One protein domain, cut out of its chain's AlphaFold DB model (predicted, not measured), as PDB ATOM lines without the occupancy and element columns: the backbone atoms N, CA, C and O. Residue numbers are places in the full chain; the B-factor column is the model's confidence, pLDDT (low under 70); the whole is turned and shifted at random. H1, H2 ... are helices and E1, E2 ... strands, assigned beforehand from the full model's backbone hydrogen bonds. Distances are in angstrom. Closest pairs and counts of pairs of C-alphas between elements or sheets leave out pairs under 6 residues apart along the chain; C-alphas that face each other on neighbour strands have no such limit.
ATOM      1  N   ALA A  34     203.251 192.743 108.612       90.69
ATOM      2  CA  ALA A  34     202.296 191.754 109.106       90.69
ATOM      3  C   ALA A  34     201.091 192.424 109.793       90.69
ATOM      4  O   ALA A  34     199.947 192.069 109.514       90.69
ATOM      5  N   VAL A  35     201.335 193.439 110.630       94.88
ATOM      6  CA  VAL A  35     200.272 194.191 111.317       94.88
ATOM      7  C   VAL A  35     199.414 194.983 110.328       94.88
ATOM      8  O   VAL A  35     198.187 194.914 110.404       94.88
ATOM      9  N   ILE A  36     200.029 195.678 109.365       95.56
ATOM     10  CA  ILE A  36     199.296 196.439 108.336       95.56
ATOM     11  C   ILE A  36     198.418 195.503 107.499       95.56
ATOM     12  O   ILE A  36     197.244 195.796 107.274       95.56
ATOM     13  N   SER A  37     198.956 194.357 107.074       94.94
ATOM     14  CA  SER A  37     198.230 193.404 106.226       94.94
ATOM     15  C   SER A  37     197.011 192.814 106.936       94.94
ATOM     16  O   SER A  37     195.931 192.748 106.349       94.94
ATOM     17  N   VAL A  38     197.150 192.430 108.212       95.25
ATOM     18  CA  VAL A  38     196.014 191.946 109.012       95.25
ATOM     19  C   VAL A  38     195.004 193.068 109.254       95.25
ATOM     20  O   VAL A  38     193.808 192.823 109.141       95.25
ATOM     21  N   GLY A  39     195.456 194.302 109.505       96.62
ATOM     22  CA  GLY A  39     194.578 195.465 109.658       96.62
ATOM     23  C   GLY A  39     193.736 195.757 108.411       96.62
ATOM     24  O   GLY A  39     192.534 195.980 108.513       96.62
ATOM     25  N   VAL A  40     194.330 195.694 107.218       96.12
ATOM     26  CA  VAL A  40     193.575 195.851 105.963       96.12
ATOM     27  C   VAL A  40     192.614 194.676 105.757       96.12
ATOM     28  O   VAL A  40     191.460 194.886 105.382       96.12
ATOM     29  N   ALA A  41     193.040 193.441 106.043       94.75
ATOM     30  CA  ALA A  41     192.192 192.261 105.889       94.75
ATOM     31  C   ALA A  41     190.958 192.284 106.809       94.75
ATOM     32  O   ALA A  41     189.860 191.965 106.351       94.75
ATOM     33  N   THR A  42     191.097 192.692 108.076       96.25
ATOM     34  CA  THR A  42     189.959 192.775 109.012       96.25
ATOM     35  C   THR A  42     188.935 193.815 108.569       96.25
ATOM     36  O   THR A  42     187.735 193.536 108.609       96.25
ATOM     37  N   VAL A  43     189.385 194.971 108.071       94.50
ATOM     38  CA  VAL A  43     188.500 195.999 107.501       94.50
ATOM     39  C   VAL A  43     187.746 195.454 106.286       94.50
ATOM     40  O   VAL A  43     186.524 195.591 106.213       94.50
ATOM     41  N   LEU A  44     188.435 194.781 105.358       94.50
ATOM     42  CA  LEU A  44     187.802 194.202 104.167       94.50
ATOM     43  C   LEU A  44     186.753 193.140 104.524       94.50
ATOM     44  O   LEU A  44     185.644 193.177 103.991       94.50
ATOM     45  N   ILE A  45     187.063 192.230 105.451       93.06
ATOM     46  CA  ILE A  45     186.120 191.197 105.909       93.06
ATOM     47  C   ILE A  45     184.897 191.836 106.586       93.06
ATOM     48  O   ILE A  45     183.766 191.414 106.335       93.06
ATOM     49  N   GLY A  46     185.098 192.887 107.388       89.56
ATOM     50  CA  GLY A  46     184.005 193.636 108.012       89.56
ATOM     51  C   GLY A  46     183.034 194.231 106.988       89.56
ATOM     52  O   GLY A  46     181.817 194.102 107.135       89.56
ATOM     53  N   LEU A  47     183.554 194.812 105.903       89.00
ATOM     54  CA  LEU A  47     182.733 195.359 104.815       89.00
ATOM     55  C   LEU A  47     181.991 194.265 104.028       89.00
ATOM     56  O   LEU A  47     180.837 194.460 103.637       89.00
ATOM     57  N   MET A  48     182.611 193.096 103.835       88.19
ATOM     58  CA  MET A  48     181.971 191.955 103.168       88.19
ATOM     59  C   MET A  48     180.730 191.464 103.921       88.19
ATOM     60  O   MET A  48     179.732 191.133 103.281       88.19
ATOM     61  N   GLY A  49     180.741 191.469 105.258       86.75
ATOM     62  CA  GLY A  49     179.609 191.000 106.068       86.75
ATOM     63  C   GLY A  49     178.283 191.697 105.733       86.75
ATOM     64  O   GLY A  49     177.262 191.038 105.528       86.75
ATOM     65  N   VAL A  50     178.294 193.026 105.585       81.50
ATOM     66  CA  VAL A  50     177.086 193.801 105.239       81.50
ATOM     67  C   VAL A  50     176.615 193.504 103.810       81.50
ATOM     68  O   VAL A  50     175.408 193.437 103.553       81.50
ATOM     69  N   ALA A  51     177.545 193.285 102.877       88.12
ATOM     70  CA  ALA A  51     177.218 192.925 101.499       88.12
ATOM     71  C   ALA A  51     176.561 191.535 101.403       88.12
ATOM     72  O   ALA A  51     175.569 191.381 100.686       88.12
ATOM     73  N   VAL A  52     177.041 190.548 102.172       91.44
ATOM     74  CA  VAL A  52     176.452 189.197 102.197       91.44
ATOM     75  C   VAL A  52     175.001 189.234 102.674       91.44
ATOM     76  O   VAL A  52     174.146 188.619 102.039       91.44
ATOM     77  N   SER A  53     174.681 189.987 103.728       87.31
ATOM     78  CA  SER A  53     173.303 190.085 104.241       87.31
ATOM     79  C   SER A  53     172.318 190.615 103.194       87.31
ATOM     80  O   SER A  53     171.215 190.082 103.044       87.31
ATOM     81  N   LYS A  54     172.721 191.625 102.410       88.12
ATOM     82  CA  LYS A  54     171.908 192.141 101.295       88.12
ATOM     83  C   LYS A  54     171.740 191.097 100.187       88.12
ATOM     84  O   LYS A  54     170.628 190.907  99.697       88.12
ATOM     85  N   ALA A  55     172.815 190.393  99.832       91.06
ATOM     86  CA  ALA A  55     172.781 189.340  98.818       91.06
ATOM     87  C   ALA A  55     171.876 188.164  99.224       91.06
ATOM     88  O   ALA A  55     171.108 187.672  98.400       91.06
ATOM     89  N   GLN A  56     171.900 187.750 100.497       92.88
ATOM     90  CA  GLN A  56     171.010 186.701 101.009       92.88
ATOM     91  C   GLN A  56     169.538 187.114 100.923       92.88
ATOM     92  O   GLN A  56     168.716 186.328 100.462       92.88
ATOM     93  N   ARG A  57     169.197 188.361 101.279       92.50
ATOM     94  CA  ARG A  57     167.817 188.859 101.152       92.50
ATOM     95  C   ARG A  57     167.331 188.842  99.701       92.50
ATOM     96  O   ARG A  57     166.206 188.421  99.444       92.50
ATOM     97  N   ALA A  58     168.180 189.257  98.759       93.75
ATOM     98  CA  ALA A  58     167.867 189.195  97.333       93.75
ATOM     99  C   ALA A  58     167.682 187.745  96.853       93.75
ATOM    100  O   ALA A  58     166.691 187.442  96.194       93.75
ATOM    101  N   LYS A  59     168.579 186.833  97.256       96.00
ATOM    102  CA  LYS A  59     168.467 185.396  96.972       96.00
ATOM    103  C   LYS A  59     167.141 184.829  97.476       96.00
ATOM    104  O   LYS A  59     166.450 184.158  96.718       96.00
ATOM    105  N   TYR A  60     166.779 185.091  98.731       96.44
ATOM    106  CA  TYR A  60     165.537 184.574  99.308       96.44
ATOM    107  C   TYR A  60     164.305 185.145  98.618       96.44
ATOM    108  O   TYR A  60     163.373 184.390  98.374       96.44
ATOM    109  N   ASN A  61     164.324 186.424  98.227       96.62
ATOM    110  CA  ASN A  61     163.268 187.002  97.395       96.62
ATOM    111  C   ASN A  61     163.092 186.200  96.098       96.62
ATOM    112  O   ASN A  61     162.021 185.652  95.858       96.62
ATOM    113  N   THR A  62     164.169 186.013  95.329       96.81
ATOM    114  CA  THR A  62     164.126 185.235  94.082       96.81
ATOM    115  C   THR A  62     163.671 183.789  94.298       96.81
ATOM    116  O   THR A  62     162.908 183.267  93.486       96.81
ATOM    117  N   MET A  63     164.106 183.142  95.384       97.44
ATOM    118  CA  MET A  63     163.670 181.787  95.733       97.44
ATOM    119  C   MET A  63     162.168 181.736  96.030       97.44
ATOM    120  O   MET A  63     161.482 180.889  95.464       97.44
ATOM    121  N   CYS A  64     161.643 182.655  96.846       97.12
ATOM    122  CA  CYS A  64     160.220 182.677  97.184       97.12
ATOM    123  C   CYS A  64     159.349 183.052  95.971       97.12
ATOM    124  O   CYS A  64     158.317 182.418  95.756       97.12
ATOM    125  N   SER A  65     159.804 183.953  95.085       97.81
ATOM    126  CA  SER A  65     159.141 184.176  93.790       97.81
ATOM    127  C   SER A  65     159.149 182.915  92.917       97.81
ATOM    128  O   SER A  65     158.190 182.640  92.201       97.81
ATOM    129  N   GLY A  66     160.249 182.157  92.920       97.88
ATOM    130  CA  GLY A  66     160.371 180.896  92.185       97.88
ATOM    131  C   GLY A  66     159.404 179.832  92.700       97.88
ATOM    132  O   GLY A  66     158.731 179.183  91.904       97.88
ATOM    133  N   ASN A  67     159.272 179.711  94.020       97.94
ATOM    134  CA  ASN A  67     158.299 178.829  94.657       97.94
ATOM    135  C   ASN A  67     156.868 179.161  94.228       97.94
ATOM    136  O   ASN A  67     156.156 178.268  93.780       97.94
ATOM    137  N   LEU A  68     156.477 180.440  94.268       98.25
ATOM    138  CA  LEU A  68     155.161 180.887  93.807       98.25
ATOM    139  C   LEU A  68     154.894 180.511  92.337       98.25
ATOM    140  O   LEU A  68     153.816 180.016  92.018       98.25
ATOM    141  N   ARG A  69     155.880 180.668  91.441       97.88
ATOM    142  CA  ARG A  69     155.755 180.219  90.037       97.88
ATOM    143  C   ARG A  69     155.607 178.703  89.909       97.88
ATOM    144  O   ARG A  69     154.847 178.228  89.073       97.88
ATOM    145  N   ASN A  70     156.332 177.938  90.718       97.62
ATOM    146  CA  ASN A  70     156.212 176.482  90.710       97.62
ATOM    147  C   ASN A  70     154.837 176.040  91.234       97.62
ATOM    148  O   ASN A  70     154.252 175.106  90.690       97.62
ATOM    149  N   ILE A  71     154.296 176.731  92.243       98.12
ATOM    150  CA  ILE A  71     152.945 176.486  92.761       98.12
ATOM    151  C   ILE A  71     151.895 176.810  91.693       98.12
ATOM    152  O   ILE A  71     151.019 175.985  91.444       98.12
ATOM    153  N   SER A  72     151.995 177.948  90.999       97.00
ATOM    154  CA  SER A  72     151.048 178.276  89.924       97.00
ATOM    155  C   SER A  72     151.099 177.262  88.777       97.00
ATOM    156  O   SER A  72     150.055 176.860  88.261       97.00
ATOM    157  N   LEU A  73     152.289 176.769  88.422       97.25
ATOM    158  CA  LEU A  73     152.436 175.676  87.461       97.25
ATOM    159  C   LEU A  73     151.754 174.389  87.951       97.25
ATOM    160  O   LEU A  73     151.058 173.742  87.169       97.25
ATOM    161  N   ALA A  74     151.894 174.048  89.234       97.94
ATOM    162  CA  ALA A  74     151.243 172.886  89.834       97.94
ATOM    163  C   ALA A  74     149.711 172.995  89.808       97.94
ATOM    164  O   ALA A  74     149.043 172.020  89.475       97.94
ATOM    165  N   PHE A  75     149.145 174.178  90.071       97.56
ATOM    166  CA  PHE A  75     147.708 174.429  89.901       97.56
ATOM    167  C   PHE A  75     147.249 174.224  88.457       97.56
ATOM    168  O   PHE A  75     146.201 173.626  88.217       97.56
ATOM    169  N   ARG A  76     148.033 174.690  87.479       96.06
ATOM    170  CA  ARG A  76     147.714 174.484  86.059       96.06
ATOM    171  C   ARG A  76     147.761 173.007  85.684       96.06
ATOM    172  O   ARG A  76     146.860 172.546  84.993       96.06
ATOM    173  N   GLN A  77     148.756 172.270  86.172       97.44
ATOM    174  CA  GLN A  77     148.858 170.830  85.946       97.44
ATOM    175  C   GLN A  77     147.705 170.068  86.615       97.44
ATOM    176  O   GLN A  77     147.086 169.224  85.975       97.44
ATOM    177  N   TYR A  78     147.341 170.439  87.848       97.62
ATOM    178  CA  TYR A  78     146.139 169.933  88.510       97.62
ATOM    179  C   TYR A  78     144.901 170.168  87.642       97.62
ATOM    180  O   TYR A  78     144.140 169.236  87.402       97.62
ATOM    181  N   ALA A  79     144.705 171.391  87.142       96.75
ATOM    182  CA  ALA A  79     143.550 171.719  86.317       96.75
ATOM    183  C   ALA A  79     143.527 170.911  85.013       96.75
ATOM    184  O   ALA A  79     142.464 170.437  84.622       96.75
ATOM    185  N   THR A  80     144.675 170.697  84.362       96.88
ATOM    186  CA  THR A  80     144.776 169.825  83.179       96.88
ATOM    187  C   THR A  80     144.259 168.414  83.466       96.88
ATOM    188  O   THR A  80     143.471 167.890  82.681       96.88
ATOM    189  N   ASP A  81     144.618 167.842  84.615       97.75
ATOM    190  CA  ASP A  81     144.216 166.486  84.998       97.75
ATOM    191  C   ASP A  81     142.777 166.412  85.553       97.75
ATOM    192  O   ASP A  81     142.199 165.330  85.639       97.75
ATOM    193  N   ASN A  82     142.167 167.555  85.899       96.81
ATOM    194  CA  ASN A  82     140.852 167.652  86.547       96.81
ATOM    195  C   ASN A  82     139.840 168.471  85.724       96.81
ATOM    196  O   ASN A  82     139.122 169.320  86.257       96.81
ATOM    197  N   LEU A  83     139.763 168.223  84.411       96.44
ATOM    198  CA  LEU A  83     138.765 168.826  83.506       96.44
ATOM    199  C   LEU A  83     138.762 170.369  83.512       96.44
ATOM    200  O   LEU A  83     137.722 171.008  83.364       96.44
ATOM    201  N   GLY A  84     139.930 170.978  83.708       95.50
ATOM    202  CA  GLY A  84     140.114 172.427  83.765       95.50
ATOM    203  C   GLY A  84     139.733 173.071  85.098       95.50
ATOM    204  O   GLY A  84     139.737 174.300  85.174       95.50
ATOM    205  N   ARG A  85     139.402 172.294  86.137       95.62
ATOM    206  CA  ARG A  85     138.988 172.816  87.447       95.62
ATOM    207  C   ARG A  85     140.152 172.965  88.415       95.62
ATOM    208  O   ARG A  85     141.017 172.100  88.514       95.62
ATOM    209  N   LEU A  86     140.131 174.059  89.164       96.06
ATOM    210  CA  LEU A  86     140.998 174.276  90.315       96.06
ATOM    211  C   LEU A  86     140.544 173.399  91.496       96.06
ATOM    212  O   LEU A  86     139.374 173.003  91.550       96.06
ATOM    213  N   PRO A  87     141.455 173.056  92.427       96.81
ATOM    214  CA  PRO A  87     141.128 172.192  93.556       96.81
ATOM    215  C   PRO A  87     140.057 172.817  94.459       96.81
ATOM    216  O   PRO A  87     139.812 174.020  94.420       96.81
ATOM    217  N   ALA A  88     139.404 171.983  95.267       95.50
ATOM    218  CA  ALA A  88     138.405 172.387  96.259       95.50
ATOM    219  C   ALA A  88     138.692 171.699  97.614       95.50
ATOM    220  O   ALA A  88     137.951 170.810  98.035       95.50
ATOM    221  N   PRO A  89     139.830 172.012  98.256       95.00
ATOM    222  CA  PRO A  89     140.297 171.349  99.472       95.00
ATOM    223  C   PRO A  89     139.289 171.428 100.618       95.00
ATOM    224  O   PRO A  89     139.096 170.416 101.292       95.00
ATOM    225  N   ALA A  90     138.576 172.551 100.787       92.31
ATOM    226  CA  ALA A  90     137.513 172.654 101.787       92.31
ATOM    227  C   ALA A  90     136.368 171.650 101.550       92.31
ATOM    228  O   ALA A  90     135.864 171.065 102.506       92.31
ATOM    229  N   GLU A  91     135.992 171.391 100.290       92.00
ATOM    230  CA  GLU A  91     134.981 170.376  99.940       92.00
ATOM    231  C   GLU A  91     135.491 168.945 100.198       92.00
ATOM    232  O   GLU A  91     134.715 168.054 100.536       92.00
ATOM    233  N   MET A  92     136.802 168.727 100.058       90.38
ATOM    234  CA  MET A  92     137.460 167.427 100.240       90.38
ATOM    235  C   MET A  92     137.925 167.157 101.682       90.38
ATOM    236  O   MET A  92     138.330 166.036 101.985       90.38
ATOM    237  N   GLY A  93     137.895 168.158 102.568       93.62
ATOM    238  CA  GLY A  93     138.384 168.045 103.944       93.62
ATOM    239  C   GLY A  93     139.899 167.824 104.057       93.62
ATOM    240  O   GLY A  93     140.349 167.175 105.000       93.62
ATOM    241  N   ILE A  94     140.682 168.325 103.096       93.94
ATOM    242  CA  ILE A  94     142.150 168.198 103.057       93.94
ATOM    243  C   ILE A  94     142.819 169.569 102.962       93.94
ATOM    244  O   ILE A  94     142.167 170.563 102.654       93.94
ATOM    245  N   GLN A  95     144.129 169.633 103.205       94.19
ATOM    246  CA  GLN A  95     144.895 170.857 102.973       94.19
ATOM    247  C   GLN A  95     145.085 171.093 101.466       94.19
ATOM    248  O   GLN A  95     145.174 170.151 100.669       94.19
ATOM    249  N   TRP A  96     145.159 172.354 101.047       95.12
ATOM    250  CA  TRP A  96     145.311 172.687  99.630       95.12
ATOM    251  C   TRP A  96     146.677 172.261  99.081       95.12
ATOM    252  O   TRP A  96     146.781 171.845  97.927       95.12
ATOM    253  N   GLU A  97     147.713 172.268  99.920       96.25
ATOM    254  CA  GLU A  97     149.037 171.762  99.582       96.25
ATOM    255  C   GLU A  97     148.964 170.282  99.203       96.25
ATOM    256  O   GLU A  97     149.597 169.864  98.231       96.25
ATOM    257  N   ASP A  98     148.150 169.497  99.920       95.75
ATOM    258  CA  ASP A  98     147.966 168.071  99.650       95.75
ATOM    259  C   ASP A  98     147.316 167.816  98.285       95.75
ATOM    260  O   ASP A  98     147.678 166.842  97.619       95.75
ATOM    261  N   CYS A  99     146.462 168.728  97.801       95.88
ATOM    262  CA  CYS A  99     145.899 168.656  96.446       95.88
ATOM    263  C   CYS A  99     146.990 168.716  95.366       95.88
ATOM    264  O   CYS A  99     146.849 168.128  94.293       95.88
ATOM    265  N   LEU A 100     148.093 169.418  95.640       97.00
ATOM    266  CA  LEU A 100     149.163 169.663  94.675       97.00
ATOM    267  C   LEU A 100     150.360 168.719  94.825       97.00
ATOM    268  O   LEU A 100     151.255 168.739  93.981       97.00
ATOM    269  N   ARG A 101     150.388 167.848  95.841       95.25
ATOM    270  CA  ARG A 101     151.541 166.971  96.137       95.25
ATOM    271  C   ARG A 101     151.941 166.016  95.019       95.25
ATOM    272  O   ARG A 101     153.079 165.555  95.008       95.25
ATOM    273  N   ARG A 102     151.038 165.708  94.085       96.56
ATOM    274  CA  ARG A 102     151.367 164.923  92.884       96.56
ATOM    275  C   ARG A 102     152.218 165.711  91.878       96.56
ATOM    276  O   ARG A 102     152.940 165.100  91.098       96.56
ATOM    277  N   TYR A 103     152.142 167.038  91.907       97.38
ATOM    278  CA  TYR A 103     152.738 167.932  90.912       97.38
ATOM    279  C   TYR A 103     153.929 168.724  91.456       97.38
ATOM    280  O   TYR A 103     154.768 169.181  90.684       97.38
ATOM    281  N   ILE A 104     154.026 168.889  92.779       97.31
ATOM    282  CA  ILE A 104     155.058 169.708  93.414       97.31
ATOM    283  C   ILE A 104     155.578 169.092  94.712       97.31
ATOM    284  O   ILE A 104     154.872 168.376  95.425       97.31
ATOM    285  N   HIS A 105     156.837 169.383  95.032       96.31
ATOM    286  CA  HIS A 105     157.485 168.882  96.236       96.31
ATOM    287  C   HIS A 105     157.117 169.730  97.461       96.31
ATOM    288  O   HIS A 105     157.031 170.954  97.376       96.31
ATOM    289  N   ARG A 106     156.994 169.103  98.640       93.62
ATOM    290  CA  ARG A 106     156.596 169.798  99.884       93.62
ATOM    291  C   ARG A 106     157.509 170.976 100.248       93.62
ATOM    292  O   ARG A 106     157.048 171.977 100.778       93.62
ATOM    293  N   SER A 107     158.800 170.869  99.940       94.38
ATOM    294  CA  SER A 107     159.788 171.927 100.187       94.38
ATOM    295  C   SER A 107     159.496 173.223  99.429       94.38
ATOM    296  O   SER A 107     159.998 174.272  99.815       94.38
ATOM    297  N   THR A 108     158.695 173.177  98.360       97.31
ATOM    298  CA  THR A 108     158.316 174.370  97.599       97.31
ATOM    299  C   THR A 108     157.326 175.254  98.355       97.31
ATOM    300  O   THR A 108     157.291 176.453  98.106       97.31
ATOM    301  N   PHE A 109     156.593 174.709  99.331       97.25
ATOM    302  CA  PHE A 109     155.713 175.495 100.198       97.25
ATOM    303  C   PHE A 109     156.465 176.250 101.303       97.25
ATOM    304  O   PHE A 109     155.847 176.979 102.067       97.25
ATOM    305  N   GLN A 110     157.792 176.107 101.394       96.81
ATOM    306  CA  GLN A 110     158.613 176.810 102.376       96.81
ATOM    307  C   GLN A 110     159.311 178.019 101.747       96.81
ATOM    308  O   GLN A 110     160.148 177.871 100.852       96.81
ATOM    309  N   CYS A 111     159.043 179.214 102.268       96.50
ATOM    310  CA  CYS A 111     159.845 180.397 101.970       96.50
ATOM    311  C   CYS A 111     161.026 180.478 102.957       96.50
ATOM    312  O   CYS A 111     160.802 180.501 104.162       96.50
ATOM    313  N   PRO A 112     162.295 180.576 102.511       95.88
ATOM    314  CA  PRO A 112     163.432 180.705 103.432       95.88
ATOM    315  C   PRO A 112     163.435 181.978 104.293       95.88
ATOM    316  O   PRO A 112     164.169 182.045 105.280       95.88
ATOM    317  N   SER A 113     162.665 183.005 103.909       95.06
ATOM    318  CA  SER A 113     162.472 184.213 104.723       95.06
ATOM    319  C   SER A 113     161.450 184.029 105.845       95.06
ATOM    320  O   SER A 113     161.440 184.831 106.779       95.06
ATOM    321  N   ASP A 114     160.613 182.996 105.769       94.44
ATOM    322  CA  ASP A 114     159.645 182.660 106.800       94.44
ATOM    323  C   ASP A 114     160.344 181.945 107.962       94.44
ATOM    324  O   ASP A 114     160.989 180.907 107.790       94.44
ATOM    325  N   LYS A 115     160.238 182.531 109.155       89.56
ATOM    326  CA  LYS A 115     160.877 182.029 110.377       89.56
ATOM    327  C   LYS A 115     159.892 181.424 111.372       89.56
ATOM    328  O   LYS A 115     160.337 180.871 112.373       89.56
ATOM    329  N   GLU A 116     158.590 181.549 111.132       87.94
ATOM    330  CA  GLU A 116     157.570 181.325 112.165       87.94
ATOM    331  C   GLU A 116     156.395 180.503 111.638       87.94
ATOM    332  O   GLU A 116     155.967 179.535 112.273       87.94
ATOM    333  N   LEU A 117     155.887 180.853 110.457       92.31
ATOM    334  CA  LEU A 117     154.619 180.337 109.973       92.31
ATOM    335  C   LEU A 117     154.758 178.891 109.497       92.31
ATOM    336  O   LEU A 117     154.037 178.020 109.984       92.31
ATOM    337  N   PHE A 118     155.739 178.598 108.639       92.94
ATOM    338  CA  PHE A 118     155.954 177.260 108.081       92.94
ATOM    339  C   PHE A 118     156.101 176.174 109.153       92.94
ATOM    340  O   PHE A 118     155.584 175.073 108.989       92.94
ATOM    341  N   ALA A 119     156.781 176.475 110.263       90.38
ATOM    342  CA  ALA A 119     156.958 175.525 111.360       90.38
ATOM    343  C   ALA A 119     155.635 175.170 112.061       90.38
ATOM    344  O   ALA A 119     155.503 174.071 112.595       90.38
ATOM    345  N   THR A 120     154.666 176.086 112.035       90.50
ATOM    346  CA  THR A 120     153.373 175.950 112.713       90.50
ATOM    347  C   THR A 120     152.312 175.344 111.797       90.50
ATOM    348  O   THR A 120     151.599 174.434 112.209       90.50
ATOM    349  N   VAL A 121     152.211 175.831 110.554       90.69
ATOM    350  CA  VAL A 121     151.117 175.467 109.631       90.69
ATOM    351  C   VAL A 121     151.554 174.533 108.501       90.69
ATOM    352  O   VAL A 121     150.717 173.911 107.857       90.69
ATOM    353  N   GLY A 122     152.862 174.390 108.266       92.31
ATOM    354  CA  GLY A 122     153.412 173.542 107.206       92.31
ATOM    355  C   GLY A 122     153.512 174.204 105.827       92.31
ATOM    356  O   GLY A 122     153.910 173.523 104.880       92.31
ATOM    357  N   SER A 123     153.193 175.498 105.721       95.88
ATOM    358  CA  SER A 123     153.248 176.283 104.486       95.88
ATOM    359  C   SER A 123     153.503 177.764 104.774       95.88
ATOM    360  O   SER A 123     152.980 178.327 105.730       95.88
ATOM    361  N   SER A 124     154.341 178.395 103.957       97.38
ATOM    362  CA  SER A 124     154.587 179.843 103.968       97.38
ATOM    363  C   SER A 124     153.647 180.589 103.016       97.38
ATOM    364  O   SER A 124     153.650 181.818 102.959       97.38
ATOM    365  N   TYR A 125     152.882 179.863 102.212       97.56
ATOM    366  CA  TYR A 125     152.017 180.442 101.200       97.56
ATOM    367  C   TYR A 125     150.573 180.101 101.507       97.56
ATOM    368  O   TYR A 125     150.281 179.097 102.150       97.56
ATOM    369  N   ASP A 126     149.686 180.937 101.005       96.44
ATOM    370  CA  ASP A 126     148.259 180.692 101.021       96.44
ATOM    371  C   ASP A 126     147.713 180.880  99.606       96.44
ATOM    372  O   ASP A 126     148.354 181.493  98.742       96.44
ATOM    373  N   TRP A 127     146.552 180.309  99.333       96.44
ATOM    374  CA  TRP A 127     145.921 180.358  98.025       96.44
ATOM    375  C   TRP A 127     144.513 180.931  98.131       96.44
ATOM    376  O   TRP A 127     143.934 181.054  99.207       96.44
ATOM    377  N   ARG A 128     143.956 181.353  96.998       95.88
ATOM    378  CA  ARG A 128     142.663 182.038  96.969       95.88
ATOM    379  C   ARG A 128     141.485 181.067  97.115       95.88
ATOM    380  O   ARG A 128     140.737 180.824  96.169       95.88
ATOM    381  N   GLU A 129     141.281 180.586  98.332       94.19
ATOM    382  CA  GLU A 129     140.058 179.925  98.786       94.19
ATOM    383  C   GLU A 129     139.365 180.807  99.813       94.19
ATOM    384  O   GLU A 129     139.655 180.786 101.006       94.19
ATOM    385  N   THR A 130     138.455 181.642  99.331       92.75
ATOM    386  CA  THR A 130     137.664 182.506 100.203       92.75
ATOM    387  C   THR A 130     136.360 181.805 100.593       92.75
ATOM    388  O   THR A 130     135.895 180.889  99.913       92.75
ATOM    389  N   GLY A 131     135.726 182.271 101.672       90.69
ATOM    390  CA  GLY A 131     134.401 181.791 102.078       90.69
ATOM    391  C   GLY A 131     133.240 182.292 101.204       90.69
ATOM    392  O   GLY A 131     132.116 181.828 101.374       90.69
ATOM    393  N   ASP A 132     133.484 183.235 100.285       93.50
ATOM    394  CA  ASP A 132     132.468 183.760  99.367       93.50
ATOM    395  C   ASP A 132     132.585 183.071  97.991       93.50
ATOM    396  O   ASP A 132     133.610 183.212  97.313       93.50
ATOM    397  N   PRO A 133     131.525 182.389  97.511       91.12
ATOM    398  CA  PRO A 133     131.500 181.769  96.189       91.12
ATOM    399  C   PRO A 133     131.850 182.709  95.029       91.12
ATOM    400  O   PRO A 133     132.277 182.237  93.974       91.12
ATOM    401  N   LYS A 134     131.648 184.026  95.166       92.31
ATOM    402  CA  LYS A 134     131.967 185.014  94.123       92.31
ATOM    403  C   LYS A 134     133.454 185.328  94.036       92.31
ATOM    404  O   LYS A 134     133.919 185.708  92.961       92.31
ATOM    405  N   THR A 135     134.184 185.203  95.139       93.88
ATOM    406  CA  THR A 135     135.585 185.628  95.229       93.88
ATOM    407  C   THR A 135     136.565 184.458  95.306       93.88
ATOM    408  O   THR A 135     137.758 184.659  95.084       93.88
ATOM    409  N   THR A 136     136.079 183.240  95.561       94.62
ATOM    410  CA  THR A 136     136.903 182.029  95.656       94.62
ATOM    411  C   THR A 136     137.309 181.482  94.287       94.62
ATOM    412  O   THR A 136     136.544 181.555  93.318       94.62
ATOM    413  N   LEU A 137     138.508 180.895  94.207       95.00
ATOM    414  CA  LEU A 137     138.950 180.096  93.060       95.00
ATOM    415  C   LEU A 137     138.638 178.604  93.219       95.00
ATOM    416  O   LEU A 137     138.775 177.855  92.250       95.00
ATOM    417  N   ALA A 138     138.204 178.165  94.400       95.38
ATOM    418  CA  ALA A 138     137.927 176.759  94.652       95.38
ATOM    419  C   ALA A 138     136.847 176.207  93.717       95.38
ATOM    420  O   ALA A 138     135.821 176.849  93.474       95.38
ATOM    421  N   ASN A 139     137.108 175.020  93.158       94.00
ATOM    422  CA  ASN A 139     136.222 174.317  92.223       94.00
ATOM    423  C   ASN A 139     135.858 175.106  90.940       94.00
ATOM    424  O   ASN A 139     134.952 174.720  90.192       94.00
ATOM    425  N   ARG A 140     136.532 176.228  90.648       92.62
ATOM    426  CA  ARG A 140     136.280 177.040  89.448       92.62
ATOM    427  C   ARG A 140     137.033 176.496  88.245       92.62
ATOM    428  O   ARG A 140     138.118 175.933  88.378       92.62
ATOM    429  N   LEU A 141     136.469 176.700  87.054       93.25
ATOM    430  CA  LEU A 141     137.222 176.503  85.822       93.25
ATOM    431  C   LEU A 141     138.313 177.567  85.734       93.25
ATOM    432  O   LEU A 141     138.052 178.746  85.961       93.25
ATOM    433  N   ILE A 142     139.519 177.168  85.341       90.69
ATOM    434  CA  ILE A 142     140.632 178.108  85.164       90.69
ATOM    435  C   ILE A 142     140.315 179.192  84.118       90.69
ATOM    436  O   ILE A 142     140.826 180.303  84.198       90.69
ATOM    437  N   THR A 143     139.428 178.885  83.166       89.81
ATOM    438  CA  THR A 143     138.949 179.796  82.117       89.81
ATOM    439  C   THR A 143     137.867 180.772  82.579       89.81
ATOM    440  O   THR A 143     137.571 181.713  81.853       89.81
ATOM    441  N   ASP A 144     137.254 180.559  83.749       87.31
ATOM    442  CA  ASP A 144     136.192 181.439  84.264       87.31
ATOM    443  C   ASP A 144     136.741 182.741  84.865       87.31
ATOM    444  O   ASP A 144     135.964 183.627  85.226       87.31
ATOM    445  N   VAL A 145     138.064 182.858  85.003       82.25
ATOM    446  CA  VAL A 145     138.702 184.004  85.647       82.25
ATOM    447  C   VAL A 145     138.956 185.107  84.631       82.25
ATOM    448  O   VAL A 145     139.708 184.933  83.677       82.25
ATOM    449  N   SER A 146     138.310 186.255  84.834       74.69
ATOM    450  CA  SER A 146     138.267 187.336  83.846       74.69
ATOM    451  C   SER A 146     139.478 188.272  83.875       74.69
ATOM    452  O   SER A 146     139.735 188.963  82.889       74.69
ATOM    453  N   HIS A 147     140.212 188.344  84.989       79.31
ATOM    454  CA  HIS A 147     141.281 189.326  85.174       79.31
ATOM    455  C   HIS A 147     142.671 188.675  85.164       79.31
ATOM    456  O   HIS A 147     142.976 187.822  85.994       79.31
ATOM    457  N   ALA A 148     143.559 189.167  84.290       74.31
ATOM    458  CA  ALA A 148     144.947 188.694  84.174       74.31
ATOM    459  C   ALA A 148     145.746 188.793  85.495       74.31
ATOM    460  O   ALA A 148     146.631 187.983  85.769       74.31
ATOM    461  N   ASN A 149     145.393 189.764  86.350       84.56
ATOM    462  CA  ASN A 149     146.065 190.030  87.625       84.56
ATOM    463  C   ASN A 149     145.375 189.420  88.858       84.56
ATOM    464  O   ASN A 149     145.751 189.765  89.976       84.56
ATOM    465  N   THR A 150     144.387 188.534  88.690       91.81
ATOM    466  CA  THR A 150     143.744 187.850  89.824       91.81
ATOM    467  C   THR A 150     144.769 187.032  90.605       91.81
ATOM    468  O   THR A 150     145.432 186.160  90.036       91.81
ATOM    469  N   ALA A 151     144.875 187.285  91.912       95.06
ATOM    470  CA  ALA A 151     145.745 186.519  92.795       95.06
ATOM    471  C   ALA A 151     145.311 185.042  92.846       95.06
ATOM    472  O   ALA A 151     144.152 184.748  93.132       95.06
ATOM    473  N   LEU A 152     146.245 184.124  92.588       96.44
ATOM    474  CA  LEU A 152     146.067 182.676  92.746       96.44
ATOM    475  C   LEU A 152     146.644 182.196  94.081       96.44
ATOM    476  O   LEU A 152     145.945 181.572  94.875       96.44
ATOM    477  N   THR A 153     147.923 182.489  94.312       97.50
ATOM    478  CA  THR A 153     148.678 182.113  95.518       97.50
ATOM    479  C   THR A 153     149.514 183.304  95.960       97.50
ATOM    480  O   THR A 153     149.954 184.096  95.128       97.50
ATOM    481  N   PHE A 154     149.737 183.457  97.254       97.81
ATOM    482  CA  PHE A 154     150.436 184.597  97.828       97.81
ATOM    483  C   PHE A 154     151.199 184.215  99.094       97.81
ATOM    484  O   PHE A 154     151.002 183.153  99.677       97.81
ATOM    485  N   GLU A 155     152.128 185.075  99.495       97.06
ATOM    486  CA  GLU A 155     152.791 184.993 100.794       97.06
ATOM    487  C   GLU A 155     151.776 185.229 101.908       97.06
ATOM    488  O   GLU A 155     151.054 186.227 101.898       97.06
ATOM    489  N   ALA A 156     151.736 184.323 102.881       95.50
ATOM    490  CA  ALA A 156     150.746 184.374 103.949       95.50
ATOM    491  C   ALA A 156     150.979 185.532 104.942       95.50
ATOM    492  O   ALA A 156     150.044 185.965 105.612       95.50
ATOM    493  N   LEU A 157     152.207 186.063 105.028       93.62
ATOM    494  CA  LEU A 157     152.540 187.222 105.861       93.62
ATOM    495  C   LEU A 157     153.306 188.298 105.073       93.62
ATOM    496  O   LEU A 157     154.156 187.975 104.241       93.62
ATOM    497  N   PRO A 158     153.059 189.590 105.357       94.00
ATOM    498  CA  PRO A 158     153.803 190.690 104.756       94.00
ATOM    499  C   PRO A 158     155.207 190.827 105.353       94.00
ATOM    500  O   PRO A 158     155.478 190.436 106.487       94.00
ATOM    501  N   GLY A 159     156.099 191.499 104.625       92.62
ATOM    502  CA  GLY A 159     157.362 191.987 105.189       92.62
ATOM    503  C   GLY A 159     158.573 191.073 105.007       92.62
ATOM    504  O   GLY A 159     159.690 191.509 105.292       92.62
ATOM    505  N   TRP A 160     158.408 189.853 104.489       93.19
ATOM    506  CA  TRP A 160     159.518 188.909 104.294       93.19
ATOM    507  C   TRP A 160     160.594 189.408 103.329       93.19
ATOM    508  O   TRP A 160     161.788 189.190 103.553       93.19
ATOM    509  N   HIS A 161     160.195 190.108 102.268       93.56
ATOM    510  CA  HIS A 161     161.123 190.597 101.244       93.56
ATOM    511  C   HIS A 161     161.146 192.115 101.157       93.56
ATOM    512  O   HIS A 161     162.228 192.697 101.049       93.56
ATOM    513  N   GLU A 162     160.000 192.765 101.336       93.12
ATOM    514  CA  GLU A 162     159.858 194.216 101.395       93.12
ATOM    515  C   GLU A 162     158.819 194.595 102.460       93.12
ATOM    516  O   GLU A 162     157.803 193.922 102.610       93.12
ATOM    517  N   ALA A 163     159.097 195.645 103.238       92.88
ATOM    518  CA  ALA A 163     158.262 196.032 104.373       92.88
ATOM    519  C   ALA A 163     156.835 196.392 103.922       92.88
ATOM    520  O   ALA A 163     156.658 197.188 103.003       92.88
ATOM    521  N   GLY A 164     155.824 195.797 104.566       93.19
ATOM    522  CA  GLY A 164     154.407 196.035 104.253       93.19
ATOM    523  C   GLY A 164     153.934 195.482 102.902       93.19
ATOM    524  O   GLY A 164     152.793 195.729 102.506       93.19
ATOM    525  N   LYS A 165     154.791 194.742 102.190       96.75
ATOM    526  CA  LYS A 165     154.456 194.108 100.917       96.75
ATOM    527  C   LYS A 165     154.479 192.591 101.019       96.75
ATOM    528  O   LYS A 165     155.154 192.022 101.877       96.75
ATOM    529  N   VAL A 166     153.746 191.982 100.100       97.06
ATOM    530  CA  VAL A 166     153.627 190.542  99.880       97.06
ATOM    531  C   VAL A 166     153.880 190.250  98.409       97.06
ATOM    532  O   VAL A 166     153.582 191.071  97.534       97.06
ATOM    533  N   GLN A 167     154.420 189.075  98.125       97.69
ATOM    534  CA  GLN A 167     154.405 188.529  96.778       97.69
ATOM    535  C   GLN A 167     153.138 187.714  96.548       97.69
ATOM    536  O   GLN A 167     152.727 186.925  97.395       97.69
ATOM    537  N   MET A 168     152.554 187.870  95.370       97.12
ATOM    538  CA  MET A 168     151.478 187.024  94.873       97.12
ATOM    539  C   MET A 168     151.798 186.562  93.459       97.12
ATOM    540  O   MET A 168     152.510 187.244  92.724       97.12
ATOM    541  N   VAL A 169     151.267 185.415  93.071       97.44
ATOM    542  CA  VAL A 169     151.299 184.923  91.698       97.44
ATOM    543  C   VAL A 169     149.893 184.918  91.130       97.44
ATOM    544  O   VAL A 169     148.936 184.563  91.817       97.44
ATOM    545  N   THR A 170     149.774 185.333  89.877       94.56
ATOM    546  CA  THR A 170     148.517 185.295  89.133       94.56
ATOM    547  C   THR A 170     148.287 183.908  88.533       94.56
ATOM    548  O   THR A 170     149.202 183.079  88.471       94.56
ATOM    549  N   LEU A 171     147.081 183.646  88.031       86.44
ATOM    550  CA  LEU A 171     146.782 182.414  87.282       86.44
ATOM    551  C   LEU A 171     147.652 182.236  86.031       86.44
ATOM    552  O   LEU A 171     147.950 181.109  85.634       86.44
ATOM    553  N   GLU A 172     148.103 183.340  85.440       87.50
ATOM    554  CA  GLU A 172     149.009 183.348  84.288       87.50
ATOM    555  C   GLU A 172     150.471 183.065  84.682       87.50
ATOM    556  O   GLU A 172     151.334 182.894  83.821       87.50
ATOM    557  N   GLY A 173     150.769 182.977  85.982       91.44
ATOM    558  CA  GLY A 173     152.108 182.712  86.501       91.44
ATOM    559  C   GLY A 173     152.974 183.962  86.683       91.44
ATOM    560  O   GLY A 173     154.168 183.842  86.976       91.44
ATOM    561  N   GLN A 174     152.402 185.161  86.544       95.19
ATOM    562  CA  GLN A 174     153.112 186.405  86.818       95.19
ATOM    563  C   GLN A 174     153.233 186.616  88.328       95.19
ATOM    564  O   GLN A 174     152.234 186.624  89.038       95.19
ATOM    565  N   VAL A 175     154.459 186.814  88.819       97.06
ATOM    566  CA  VAL A 175     154.703 187.164  90.225       97.06
ATOM    567  C   VAL A 175     154.732 188.678  90.367       97.06
ATOM    568  O   VAL A 175     155.483 189.357  89.666       97.06
ATOM    569  N   LEU A 176     153.922 189.191  91.283       96.00
ATOM    570  CA  LEU A 176     153.761 190.601  91.594       96.00
ATOM    571  C   LEU A 176     154.104 190.838  93.061       96.00
ATOM    572  O   LEU A 176     153.715 190.062  93.927       96.00
ATOM    573  N   THR A 177     154.796 191.937  93.344       97.00
ATOM    574  CA  THR A 177     155.005 192.418  94.713       97.00
ATOM    575  C   THR A 177     154.050 193.576  94.958       97.00
ATOM    576  O   THR A 177     154.191 194.638  94.349       97.00
ATOM    577  N   VAL A 178     153.071 193.375  95.835       96.44
ATOM    578  CA  VAL A 178     151.983 194.326  96.096       96.44
ATOM    579  C   VAL A 178     151.911 194.673  97.578       96.44
ATOM    580  O   VAL A 178     152.470 193.973  98.420       96.44
ATOM    581  N   SER A 179     151.245 195.778  97.912       97.00
ATOM    582  CA  SER A 179     150.946 196.077  99.315       97.00
ATOM    583  C   SER A 179     149.944 195.062  99.873       97.00
ATOM    584  O   SER A 179     149.126 194.526  99.124       97.00
ATOM    585  N   GLN A 180     149.972 194.830 101.186       95.06
ATOM    586  CA  GLN A 180     149.016 193.927 101.832       95.06
ATOM    587  C   GLN A 180     147.556 194.341 101.575       95.06
ATOM    588  O   GLN A 180     146.724 193.492 101.274       95.06
ATOM    589  N   ASN A 181     147.255 195.643 101.613       95.81
ATOM    590  CA  ASN A 181     145.904 196.147 101.349       95.81
ATOM    591  C   ASN A 181     145.466 195.858  99.910       95.81
ATOM    592  O   ASN A 181     144.349 195.414  99.688       95.81
ATOM    593  N   THR A 182     146.370 196.022  98.939       95.75
ATOM    594  CA  THR A 182     146.084 195.705  97.532       95.75
ATOM    595  C   THR A 182     145.751 194.228  97.335       95.75
ATOM    596  O   THR A 182     144.862 193.913  96.549       95.75
ATOM    597  N   LEU A 183     146.445 193.325  98.039       95.81
ATOM    598  CA  LEU A 183     146.112 191.901  98.018       95.81
ATOM    599  C   LEU A 183     144.720 191.660  98.615       95.81
ATOM    600  O   LEU A 183     143.913 190.977  97.996       95.81
ATOM    601  N   ILE A 184     144.418 192.240  99.780       94.69
ATOM    602  CA  ILE A 184     143.106 192.093 100.431       94.69
ATOM    603  C   ILE A 184     141.984 192.593  99.511       94.69
ATOM    604  O   ILE A 184     141.006 191.881  99.296       94.69
ATOM    605  N   ASP A 185     142.151 193.767  98.902       94.81
ATOM    606  CA  ASP A 185     141.190 194.324  97.946       94.81
ATOM    607  C   ASP A 185     140.996 193.410  96.724       94.81
ATOM    608  O   ASP A 185     139.890 193.297  96.192       94.81
ATOM    609  N   ASP A 186     142.060 192.742  96.262       94.38
ATOM    610  CA  ASP A 186     141.974 191.759  95.181       94.38
ATOM    611  C   ASP A 186     141.214 190.498  95.606       94.38
ATOM    612  O   ASP A 186     140.357 190.027  94.854       94.38
ATOM    613  N   LEU A 187     141.469 189.983  96.813       94.56
ATOM    614  CA  LEU A 187     140.799 188.807  97.377       94.56
ATOM    615  C   LEU A 187     139.304 189.041  97.616       94.56
ATOM    616  O   LEU A 187     138.514 188.109  97.478       94.56
ATOM    617  N   MET A 188     138.898 190.276  97.909       94.19
ATOM    618  CA  MET A 188     137.490 190.655  98.069       94.19
ATOM    619  C   MET A 188     136.774 190.915  96.735       94.19
ATOM    620  O   MET A 188     135.550 191.058  96.703       94.19
ATOM    621  N   ARG A 189     137.503 190.969  95.615       92.56
ATOM    622  CA  ARG A 189     136.917 191.171  94.285       92.56
ATOM    623  C   ARG A 189     136.278 189.884  93.767       92.56
ATOM    624  O   ARG A 189     136.803 188.791  93.972       92.56
TER     625      ARG A 189
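This is residues 34 to 189 of the 193 residues of an uncharacterized protein of Phycisphaerae bacterium (UniProt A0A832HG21). One very long helix, H1, makes the length of this domain: its residues 34 to 55 stick out as a straight arm, and its later part packs along one face of a small four-stranded sheet in a compact body. The short helix H6 covers the opposite face, so that the sheet lies between two helices, while H4 packs on H1 near the sheet's E1 edge. The printed part has 156 residues, in the order H1 H2 H3 H4 H5 E1 E2 E3 E4 H6, of mixed class; the antiparallel sheet runs E1 E2 E3 E4. The whole is loose, with a radius of gyration of the C-alphas of 19.5 A and spans of 72 by 31 by 26 A.

Start with H1, residues 34 to 81, and the meander, each strand the antiparallel neighbour of the one before, of E1, residues 125 to 127, E2, 151 to 155, E3, 165 to 170, and E4, 175 to 179. H1 is on this sheet, over E2 and E3 at a height of 12.6 A; its closest C-alphas to E3 are Leu 68 and Val 169, 6.0 A. H2, residues 89 to 92, is close to but not clearly touching H3, residues 96 to 100, at C-alphas 89 and 96, 5.2 A. H3 only just touches H1, with 3 pairs of C-alphas within 8 A, the closest Ala 74 and Leu 100, 6.2 A; it only grazes the sheet. H4, residues 106 to 109, touches H1 at C-alphas 67 and 108, 5.3 A. H5, residues 117 to 121, is apart from H1. Look for N 126 and O 154, 2.9 A, in the hairpin E1 and E2; N 169 and O 153, 2.8 A, in E2 and E3; N 176 and O 168, 2.8 A, in E3 and E4. H6, residues 180 to 187, lies over E3, on the opposite face from H1. Every O i to N i+4 pair is within hydrogen-bond range in H5 and H6, 42 of 44 in H1, and 0 of 1 in H3, where 2 of 2 O i to N i+3 pairs are; H2 and H4 are too short for an i+4 pair.

Find C-alpha 34 at (202.296, 191.754, 109.106); from there H1 runs 67.8 A to C-alpha 81. E2 measures 10.8 A, E3 15.9 A and E4 13.3 A. H6 runs 10.7 A to C-alpha 187 at (140.799, 188.807, 97.377).

The C-alphas farthest apart are those of Ala 34 and Pro 133, 72.7 A. The printed part has no cut; the long link is E1 to E2, residues 128 to 150. No printed residue is under 70 in pLDDT.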